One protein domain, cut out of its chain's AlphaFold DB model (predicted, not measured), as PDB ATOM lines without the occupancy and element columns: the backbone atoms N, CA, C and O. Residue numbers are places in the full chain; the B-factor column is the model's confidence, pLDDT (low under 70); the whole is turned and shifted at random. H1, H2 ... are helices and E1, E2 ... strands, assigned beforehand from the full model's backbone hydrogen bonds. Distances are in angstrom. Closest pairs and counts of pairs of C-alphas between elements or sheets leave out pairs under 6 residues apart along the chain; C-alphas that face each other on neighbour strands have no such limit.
ATOM      1  N   THR A   6      34.918  82.668  30.265       94.06
ATOM      2  CA  THR A   6      33.554  82.371  29.796       94.06
ATOM      3  C   THR A   6      32.599  83.484  30.219       94.06
ATOM      4  O   THR A   6      32.348  83.655  31.409       94.06
ATOM      5  N   ALA A   7      32.026  84.204  29.253       91.62
ATOM      6  CA  ALA A   7      30.969  85.192  29.487       91.62
ATOM      7  C   ALA A   7      29.585  84.544  29.627       91.62
ATOM      8  O   ALA A   7      28.767  84.982  30.433       91.62
ATOM      9  N   ALA A   8      29.312  83.517  28.822       92.81
ATOM     10  CA  ALA A   8      28.061  82.768  28.856       92.81
ATOM     11  C   ALA A   8      28.270  81.361  28.295       92.81
ATOM     12  O   ALA A   8      29.178  81.129  27.501       92.81
ATOM     13  N   ASP A   9      27.398  80.433  28.653       92.75
ATOM     14  CA  ASP A   9      27.333  79.098  28.075       92.75
ATOM     15  C   ASP A   9      25.877  78.668  27.868       92.75
ATOM     16  O   ASP A   9      24.935  79.287  28.368       92.75
ATOM     17  N   ASN A  10      25.673  77.635  27.053       88.50
ATOM     18  CA  ASN A  10      24.350  77.065  26.828       88.50
ATOM     19  C   ASN A  10      24.324  75.560  27.122       88.50
ATOM     20  O   ASN A  10      25.344  74.872  27.114       88.50
ATOM     21  N   ALA A  11      23.117  75.025  27.322       82.56
ATOM     22  CA  ALA A  11      22.909  73.601  27.596       82.56
ATOM     23  C   ALA A  11      23.362  72.672  26.448       82.56
ATOM     24  O   ALA A  11      23.503  71.470  26.655       82.56
ATOM     25  N   GLY A  12      23.586  73.218  25.247       83.62
ATOM     26  CA  GLY A  12      24.123  72.506  24.087       83.62
ATOM     27  C   GLY A  12      25.649  72.392  24.072       83.62
ATOM     28  O   GLY A  12      26.189  71.839  23.120       83.62
ATOM     29  N   GLY A  13      26.348  72.897  25.094       85.19
ATOM     30  CA  GLY A  13      27.801  72.779  25.226       85.19
ATOM     31  C   GLY A  13      28.601  73.870  24.514       85.19
ATOM     32  O   GLY A  13      29.819  73.754  24.436       85.19
ATOM     33  N   SER A  14      27.946  74.918  24.006       90.75
ATOM     34  CA  SER A  14      28.634  76.076  23.421       90.75
ATOM     35  C   SER A  14      28.912  77.151  24.468       90.75
ATOM     36  O   SER A  14      28.158  77.288  25.436       90.75
ATOM     37  N   LYS A  15      29.972  77.932  24.257       94.94
ATOM     38  CA  LYS A  15      30.422  78.985  25.170       94.94
ATOM     39  C   LYS A  15      30.700  80.273  24.415       94.94
ATOM     40  O   LYS A  15      31.347  80.266  23.375       94.94
ATOM     41  N   LEU A  16      30.267  81.386  24.981       94.81
ATOM     42  CA  LEU A  16      30.741  82.710  24.620       94.81
ATOM     43  C   LEU A  16      31.961  83.031  25.481       94.81
ATOM     44  O   LEU A  16      31.873  83.065  26.708       94.81
ATOM     45  N   LEU A  17      33.091  83.254  24.829       95.50
ATOM     46  CA  LEU A  17      34.394  83.465  25.436       95.50
ATOM     47  C   LEU A  17      34.926  84.863  25.108       95.50
ATOM     48  O   LEU A  17      34.659  85.402  24.035       95.50
ATOM     49  N   TYR A  18      35.725  85.424  26.005       95.31
ATOM     50  CA  TYR A  18      36.427  86.695  25.813       95.31
ATOM     51  C   TYR A  18      37.778  86.675  26.536       95.31
ATOM     52  O   TYR A  18      38.137  85.691  27.180       95.31
ATOM     53  N   SER A  19      38.551  87.750  26.410       94.94
ATOM     54  CA  SER A  19      39.796  87.944  27.153       94.94
ATOM     55  C   SER A  19      39.948  89.409  27.529       94.94
ATOM     56  O   SER A  19      39.715  90.287  26.701       94.94
ATOM     57  N   THR A  20      40.388  89.666  28.756       94.56
ATOM     58  CA  THR A  20      40.770  91.005  29.236       94.56
ATOM     59  C   THR A  20      42.263  91.297  29.051       94.56
ATOM     60  O   THR A  20      42.717  92.410  29.295       94.56
ATOM     61  N   ASP A  21      43.039  90.312  28.589       94.12
ATOM     62  CA  ASP A  21      44.470  90.444  28.328       94.12
ATOM     63  C   ASP A  21      44.712  90.949  26.898       94.12
ATOM     64  O   ASP A  21      44.381  90.268  25.917       94.12
ATOM     65  N   SER A  22      45.315  92.133  26.760       93.12
ATOM     66  CA  SER A  22      45.685  92.708  25.460       93.12
ATOM     67  C   SER A  22      46.709  91.869  24.704       93.12
ATOM     68  O   SER A  22      46.747  91.909  23.477       93.12
ATOM     69  N   GLU A  23      47.503  91.064  25.408       93.38
ATOM     70  CA  GLU A  23      48.489  90.180  24.792       93.38
ATOM     71  C   GLU A  23      47.894  88.851  24.319       93.38
ATOM     72  O   GLU A  23      48.566  88.093  23.601       93.38
ATOM     73  N   SER A  24      46.635  88.575  24.670       93.12
ATOM     74  CA  SER A  24      45.951  87.356  24.261       93.12
ATOM     75  C   SER A  24      45.810  87.279  22.741       93.12
ATOM     76  O   SER A  24      45.570  88.267  22.046       93.12
ATOM     77  N   LYS A  25      45.926  86.057  22.212       88.38
ATOM     78  CA  LYS A  25      45.878  85.812  20.763       88.38
ATOM     79  C   LYS A  25      44.595  86.330  20.120       88.38
ATOM     80  O   LYS A  25      44.648  86.802  18.993       88.38
ATOM     81  N   ILE A  26      43.466  86.244  20.828       91.50
ATOM     82  CA  ILE A  26      42.190  86.702  20.286       91.50
ATOM     83  C   ILE A  26      42.105  88.225  20.218       91.50
ATOM     84  O   ILE A  26      41.635  88.747  19.213       91.50
ATOM     85  N   ASN A  27      42.608  88.935  21.230       94.75
ATOM     86  CA  ASN A  27      42.585  90.393  21.237       94.75
ATOM     87  C   ASN A  27      43.571  90.963  20.225       94.75
ATOM     88  O   ASN A  27      43.213  91.891  19.514       94.75
ATOM     89  N   LYS A  28      44.756  90.360  20.074       93.44
ATOM     90  CA  LYS A  28      45.680  90.712  18.985       93.44
ATOM     91  C   LYS A  28      45.050  90.497  17.614       93.44
ATOM     92  O   LYS A  28      45.039  91.425  16.820       93.44
ATOM     93  N   PHE A  29      44.446  89.330  17.382       88.62
ATOM     94  CA  PHE A  29      43.733  89.042  16.136       88.62
ATOM     95  C   PHE A  29      42.600  90.047  15.874       88.62
ATOM     96  O   PHE A  29      42.533  90.641  14.806       88.62
ATOM     97  N   GLY A  30      41.719  90.279  16.849       90.75
ATOM     98  CA  GLY A  30      40.618  91.229  16.703       90.75
ATOM     99  C   GLY A  30      41.099  92.668  16.497       90.75
ATOM    100  O   GLY A  30      40.524  93.397  15.696       90.75
ATOM    101  N   TYR A  31      42.187  93.060  17.158       94.38
ATOM    102  CA  TYR A  31      42.785  94.382  17.011       94.38
ATOM    103  C   TYR A  31      43.505  94.559  15.668       94.38
ATOM    104  O   TYR A  31      43.470  95.641  15.088       94.38
ATOM    105  N   GLU A  32      44.133  93.510  15.136       88.75
ATOM    106  CA  GLU A  32      44.643  93.478  13.761       88.75
ATOM    107  C   GLU A  32      43.491  93.642  12.762       88.75
ATOM    108  O   GLU A  32      43.562  94.511  11.898       88.75
ATOM    109  N   MET A  33      42.390  92.901  12.943       83.94
ATOM    110  CA  MET A  33      41.183  93.033  12.116       83.94
ATOM    111  C   MET A  33      40.576  94.443  12.197       83.94
ATOM    112  O   MET A  33      40.182  95.005  11.180       83.94
ATOM    113  N   TYR A  34      40.537  95.050  13.383       89.81
ATOM    114  CA  TYR A  34      40.077  96.428  13.570       89.81
ATOM    115  C   TYR A  34      40.915  97.441  12.782       89.81
ATOM    116  O   TYR A  34      40.371  98.389  12.218       89.81
ATOM    117  N   GLN A  35      42.228  97.247  12.701       86.75
ATOM    118  CA  GLN A  35      43.101  98.172  11.976       86.75
ATOM    119  C   GLN A  35      42.887  98.143  10.456       86.75
ATOM    120  O   GLN A  35      43.232  99.113   9.784       86.75
ATOM    121  N   MET A  36      42.292  97.077   9.916       77.94
ATOM    122  CA  MET A  36      42.089  96.925   8.475       77.94
ATOM    123  C   MET A  36      41.107  97.973   7.924       77.94
ATOM    124  O   MET A  36      39.964  98.073   8.395       77.94
ATOM    125  N   GLY A  37      41.533  98.718   6.897       66.06
ATOM    126  CA  GLY A  37      40.722  99.744   6.223       66.06
ATOM    127  C   GLY A  37      40.617 101.062   6.976       66.06
ATOM    128  O   GLY A  37      39.741 101.872   6.687       66.06
ATOM    129  N   ARG A  38      41.455 101.259   7.996       79.00
ATOM    130  CA  ARG A  38      41.499 102.474   8.820       79.00
ATOM    131  C   ARG A  38      42.810 103.237   8.643       79.00
ATOM    132  O   ARG A  38      43.199 104.024   9.511       79.00
ATOM    133  N   GLU A  39      43.503 103.030   7.528       69.75
ATOM    134  CA  GLU A  39      44.794 103.646   7.240       69.75
ATOM    135  C   GLU A  39      44.680 105.180   7.231       69.75
ATOM    136  O   GLU A  39      43.816 105.762   6.579       69.75
ATOM    137  N   GLY A  40      45.555 105.859   7.980       62.56
ATOM    138  CA  GLY A  40      45.549 107.324   8.094       62.56
ATOM    139  C   GLY A  40      44.468 107.902   9.015       62.56
ATOM    140  O   GLY A  40      44.422 109.117   9.197       62.56
ATOM    141  N   THR A  41      43.639 107.061   9.636       70.81
ATOM    142  CA  THR A  41      42.689 107.487  10.673       70.81
ATOM    143  C   THR A  41      43.295 107.345  12.070       70.81
ATOM    144  O   THR A  41      44.267 106.615  12.287       70.81
ATOM    145  N   GLN A  42      42.732 108.055  13.049       84.31
ATOM    146  CA  GLN A  42      43.095 107.847  14.445       84.31
ATOM    147  C   GLN A  42      42.501 106.518  14.933       84.31
ATOM    148  O   GLN A  42      41.295 106.407  15.146       84.31
ATOM    149  N   ILE A  43      43.362 105.520  15.122       89.19
ATOM    150  CA  ILE A  43      42.993 104.201  15.644       89.19
ATOM    151  C   ILE A  43      43.079 104.230  17.173       89.19
ATOM    152  O   ILE A  43      44.085 104.678  17.734       89.19
ATOM    153  N   LYS A  44      42.024 103.768  17.857       93.06
ATOM    154  CA  LYS A  44      42.042 103.617  19.321       93.06
ATOM    155  C   LYS A  44      43.103 102.586  19.723       93.06
ATOM    156  O   LYS A  44      43.214 101.577  19.035       93.06
ATOM    157  N   PRO A  45      43.858 102.784  20.816       96.19
ATOM    158  CA  PRO A  45      44.841 101.806  21.274       96.19
ATOM    159  C   PRO A  45      44.188 100.462  21.628       96.19
ATOM    160  O   PRO A  45      43.016 100.401  22.000       96.19
ATOM    161  N   ILE A  46      44.973  99.380  21.590       96.19
ATOM    162  CA  ILE A  46      44.486  98.028  21.916       96.19
ATOM    163  C   ILE A  46      43.874  97.938  23.319       96.19
ATOM    164  O   ILE A  46      42.960  97.151  23.533       96.19
ATOM    165  N   SER A  47      44.319  98.771  24.266       96.56
ATOM    166  CA  SER A  47      43.714  98.861  25.599       96.56
ATOM    167  C   SER A  47      42.227  99.204  25.546       96.56
ATOM    168  O   SER A  47      41.445  98.613  26.284       96.56
ATOM    169  N   ASP A  48      41.841 100.118  24.658       96.50
ATOM    170  CA  ASP A  48      40.464 100.594  24.531       96.50
ATOM    171  C   ASP A  48      39.621  99.551  23.795       96.50
ATOM    172  O   ASP A  48      38.522  99.223  24.231       96.50
ATOM    173  N   PHE A  49      40.185  98.940  22.745       96.56
ATOM    174  CA  PHE A  49      39.578  97.792  22.066       96.56
ATOM    175  C   PHE A  49      39.249  96.659  23.050       96.56
ATOM    176  O   PHE A  49      38.161  96.091  23.006       96.56
ATOM    177  N   VAL A  50      40.177  96.328  23.954       96.50
ATOM    178  CA  VAL A  50      39.969  95.281  24.965       96.50
ATOM    179  C   VAL A  50      38.951  95.717  26.015       96.50
ATOM    180  O   VAL A  50      38.070  94.930  26.358       96.50
ATOM    181  N   ALA A  51      39.038  96.958  26.502       95.94
ATOM    182  CA  ALA A  51      38.107  97.499  27.492       95.94
ATOM    183  C   ALA A  51      36.653  97.494  26.993       95.94
ATOM    184  O   ALA A  51      35.743  97.170  27.756       95.94
ATOM    185  N   ASP A  52      36.442  97.766  25.705       96.12
ATOM    186  CA  ASP A  52      35.121  97.767  25.073       96.12
ATOM    187  C   ASP A  52      34.626  96.360  24.691       96.12
ATOM    188  O   ASP A  52      33.546  96.216  24.120       96.12
ATOM    189  N   THR A  53      35.386  95.301  24.998       95.31
ATOM    190  CA  THR A  53      35.112  93.934  24.518       95.31
ATOM    191  C   THR A  53      34.984  93.902  22.988       95.31
ATOM    192  O   THR A  53      34.018  93.393  22.418       95.31
ATOM    193  N   GLY A  54      35.980  94.472  22.304       94.94
ATOM    194  CA  GLY A  54      35.993  94.636  20.850       94.94
ATOM    195  C   GLY A  54      35.893  93.325  20.066       94.94
ATOM    196  O   GLY A  54      35.487  93.341  18.904       94.94
ATOM    197  N   ILE A  55      36.198  92.187  20.698       95.19
ATOM    198  CA  ILE A  55      35.992  90.844  20.156       95.19
ATOM    199  C   ILE A  55      35.500  89.873  21.232       95.19
ATOM    200  O   ILE A  55      35.982  89.861  22.364       95.19
ATOM    201  N   VAL A  56      34.575  89.002  20.838       95.56
ATOM    202  CA  VAL A  56      34.177  87.798  21.578       95.56
ATOM    203  C   VAL A  56      34.291  86.583  20.668       95.56
ATOM    204  O   VAL A  56      34.317  86.705  19.444       95.56
ATOM    205  N   VAL A  57      34.358  85.393  21.251       94.00
ATOM    206  CA  VAL A  57      34.473  84.137  20.510       94.00
ATOM    207  C   VAL A  57      33.377  83.196  20.935       94.00
ATOM    208  O   VAL A  57      33.239  82.889  22.113       94.00
ATOM    209  N   TRP A  58      32.631  82.688  19.972       91.88
ATOM    210  CA  TRP A  58      31.741  81.569  20.201       91.88
ATOM    211  C   TRP A  58      32.502  80.261  19.997       91.88
ATOM    212  O   TRP A  58      32.920  79.962  18.881       91.88
ATOM    213  N   GLU A  59      32.704  79.500  21.065       91.69
ATOM    214  CA  GLU A  59      33.107  78.098  20.999       91.69
ATOM    215  C   GLU A  59      31.846  77.246  20.832       91.69
ATOM    216  O   GLU A  59      30.989  77.228  21.716       91.69
ATOM    217  N   ASP A  60      31.693  76.563  19.701       86.19
ATOM    218  CA  ASP A  60      30.554  75.676  19.472       86.19
ATOM    219  C   ASP A  60      30.709  74.315  20.181       86.19
ATOM    220  O   ASP A  60      31.733  74.004  20.792       86.19
ATOM    221  N   ALA A  61      29.681  73.465  20.093       86.25
ATOM    222  CA  ALA A  61      29.682  72.142  20.726       86.25
ATOM    223  C   ALA A  61      30.743  71.172  20.160       86.25
ATOM    224  O   ALA A  61      30.985  70.111  20.739       86.25
ATOM    225  N   TYR A  62      31.363  71.517  19.029       82.81
ATOM    226  CA  TYR A  62      32.402  70.744  18.355       82.81
ATOM    227  C   TYR A  62      33.810  71.297  18.628       82.81
ATOM    228  O   TYR A  62      34.787  70.757  18.105       82.81
ATOM    229  N   GLY A  63      33.932  72.345  19.453       81.88
ATOM    230  CA  GLY A  63      35.200  73.003  19.770       81.88
ATOM    231  C   GLY A  63      35.706  73.929  18.661       81.88
ATOM    232  O   GLY A  63      36.901  74.229  18.617       81.88
ATOM    233  N   GLN A  64      34.834  74.359  17.744       78.62
ATOM    234  CA  GLN A  64      35.156  75.374  16.742       78.62
ATOM    235  C   GLN A  64      34.954  76.769  17.322       78.62
ATOM    236  O   GLN A  64      34.010  77.008  18.067       78.62
ATOM    237  N   TYR A  65      35.828  77.700  16.945       81.94
ATOM    238  CA  TYR A  65      35.821  79.069  17.447       81.94
ATOM    239  C   TYR A  65      35.400  80.040  16.345       81.94
ATOM    240  O   TYR A  65      36.058  80.123  15.308       81.94
ATOM    241  N   ILE A  66      34.335  80.799  16.590       84.12
ATOM    242  CA  ILE A  66      33.804  81.807  15.670       84.12
ATOM    243  C   ILE A  66      33.968  83.187  16.322       84.12
ATOM    244  O   ILE A  66      33.300  83.461  17.322       84.12
ATOM    245  N   PRO A  67      34.865  84.051  15.816       87.62
ATOM    246  CA  PRO A  67      35.044  85.390  16.356       87.62
ATOM    247  C   PRO A  67      33.919  86.326  15.903       87.62
ATOM    248  O   PRO A  67      33.522  86.326  14.738       87.62
ATOM    249  N   TYR A  68      33.462  87.179  16.812       86.31
ATOM    250  CA  TYR A  68      32.536  88.271  16.543       86.31
ATOM    251  C   TYR A  68      33.172  89.568  17.024       86.31
ATOM    252  O   TYR A  68      33.472  89.704  18.210       86.31
ATOM    253  N   LEU A  69      33.378  90.512  16.107       87.12
ATOM    254  CA  LEU A  69      33.831  91.851  16.460       87.12
ATOM    255  C   LEU A  69      32.638  92.740  16.797       87.12
ATOM    256  O   LEU A  69      31.606  92.692  16.121       87.12
ATOM    257  N   TYR A  70      32.796  93.583  17.814       87.44
ATOM    258  CA  TYR A  70      31.873  94.687  18.034       87.44
ATOM    259  C   TYR A  70      31.921  95.617  16.816       87.44
ATOM    260  O   TYR A  70      33.000  95.936  16.324       87.44
ATOM    261  N   THR A  71      30.760  96.038  16.309       79.88
ATOM    262  CA  THR A  71      30.634  96.741  15.021       79.88
ATOM    263  C   THR A  71      31.530  97.976  14.902       79.88
ATOM    264  O   THR A  71      32.047  98.238  13.821       79.88
ATOM    265  N   GLU A  72      31.763  98.706  15.996       84.50
ATOM    266  CA  GLU A  72      32.688  99.853  16.024       84.50
ATOM    267  C   GLU A  72      34.124  99.465  15.624       84.50
ATOM    268  O   GLU A  72      34.830 100.229  14.956       84.50
ATOM    269  N   TYR A  73      34.519  98.241  15.970       86.56
ATOM    270  CA  TYR A  73      35.829  97.653  15.725       86.56
ATOM    271  C   TYR A  73      35.858  96.673  14.549       86.56
ATOM    272  O   TYR A  73      36.901  96.088  14.269       86.56
ATOM    273  N   ALA A  74      34.743  96.477  13.841       80.81
ATOM    274  CA  ALA A  74      34.721  95.617  12.663       80.81
ATOM    275  C   ALA A  74      35.701  96.151  11.604       80.81
ATOM    276  O   ALA A  74      35.797  97.372  11.453       80.81
ATOM    277  N   PRO A  75      36.423  95.293  10.861       75.31
ATOM    278  CA  PRO A  75      37.243  95.747   9.740       75.31
ATOM    279  C   PRO A  75      36.392  96.602   8.797       75.31
ATOM    280  O   PRO A  75      35.257  96.235   8.484       75.31
ATOM    281  N   LEU A  76      36.932  97.719   8.311       65.31
ATOM    282  CA  LEU A  76      36.263  98.509   7.271       65.31
ATOM    283  C   LEU A  76      36.520  97.934   5.883       65.31
ATOM    284  O   LEU A  76      36.455  98.631   4.884       65.31
TER     285      LEU A  76
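This is residues 6 to 76 of the 257 residues of an uncharacterized protein of candidate division WS2 bacterium ADurb.Bin280 (UniProt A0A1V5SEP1). A twisted wall of two strand hairpins set side by side makes one end of a long, narrow shape, and two helices gather at the other end, H1 packing over one face of the sheet near the beginning of E3 and the end of E4. H2 begins beside H1, with Ile 46 near Tyr 31, and runs off from it at a steep angle, and the loop around Gly 40 makes the far tip, opposite the turn of the first hairpin at Ala 11. The printed part has 71 residues with two named helices and four named strands, in the order E1 E2 H1 H2 E3 E4; the sheet's order is E1 - E2 - E3 - E4, all antiparallel. The class is mixed, helices and strands, with 35 residues, under half, in named elements. The whole is only just compact, close to loose, with a radius of gyration of the C-alphas of 12.9 A, and a rod by its spans of 44 by 21 by 17 A.

Find C-alpha 6 at (33.554, 82.371, 29.796), where E1 begins; it runs through residues 6 to 9. E2 follows at residues 15 to 18. At C-alpha 25, (45.878, 85.812, 20.763), begins H1, residues 25 to 35, 15.4 A long. H2 spans residues 46 to 51, 8.5 A. E3, residues 55 to 59, is 13.1 A long, and E4, residues 65 to 69, is 13.0 A, ending at C-alpha 69, (33.831, 91.851, 16.460).

Begin with the sheet, whose edge strands are E1 and E4. E1 and E2 form a hairpin, antiparallel at 167 degrees; look for N 7 and O 16, 2.8 A apart. E2 and E3 are antiparallel at 152 degrees, with N 17 and O 57 at 2.7 A. E3 and E4 form a second hairpin, antiparallel at 156 degrees, with N 58 and O 66 at 2.8 A. From edge to edge the strands' lines turn by 63 degrees. H1 is on the sheet, one layer on one face in a two-layer arrangement, at a height over the sheet of 8.4 A. It lies over E3 and only just over E4, where 3 of its C-alphas fall, and runs slantwise to the strands, at 45 degrees to E3 on the local plane. The closest C-alphas of H1 and E3 are those of Gly 30 and Ile 55, 5.8 A apart. H1 and H2 touch, the C-alphas of Tyr 31 and Ile 46 being closest at 6.3 A; they run opposite ways at a steep tilt of 69 degrees, only just short of about perpendicular. H2 is not on the sheet. In H1 and H2 every O i to N i+4 pair is within hydrogen-bond range.

The two C-alphas farthest apart are those of Ala 11 and Gly 40, 45.1 A. The printed part has no cut and no long link. The mean pLDDT of the printed part is 88.2; look for values under 70 at residue 37, residues 39 to 40 and residue 76.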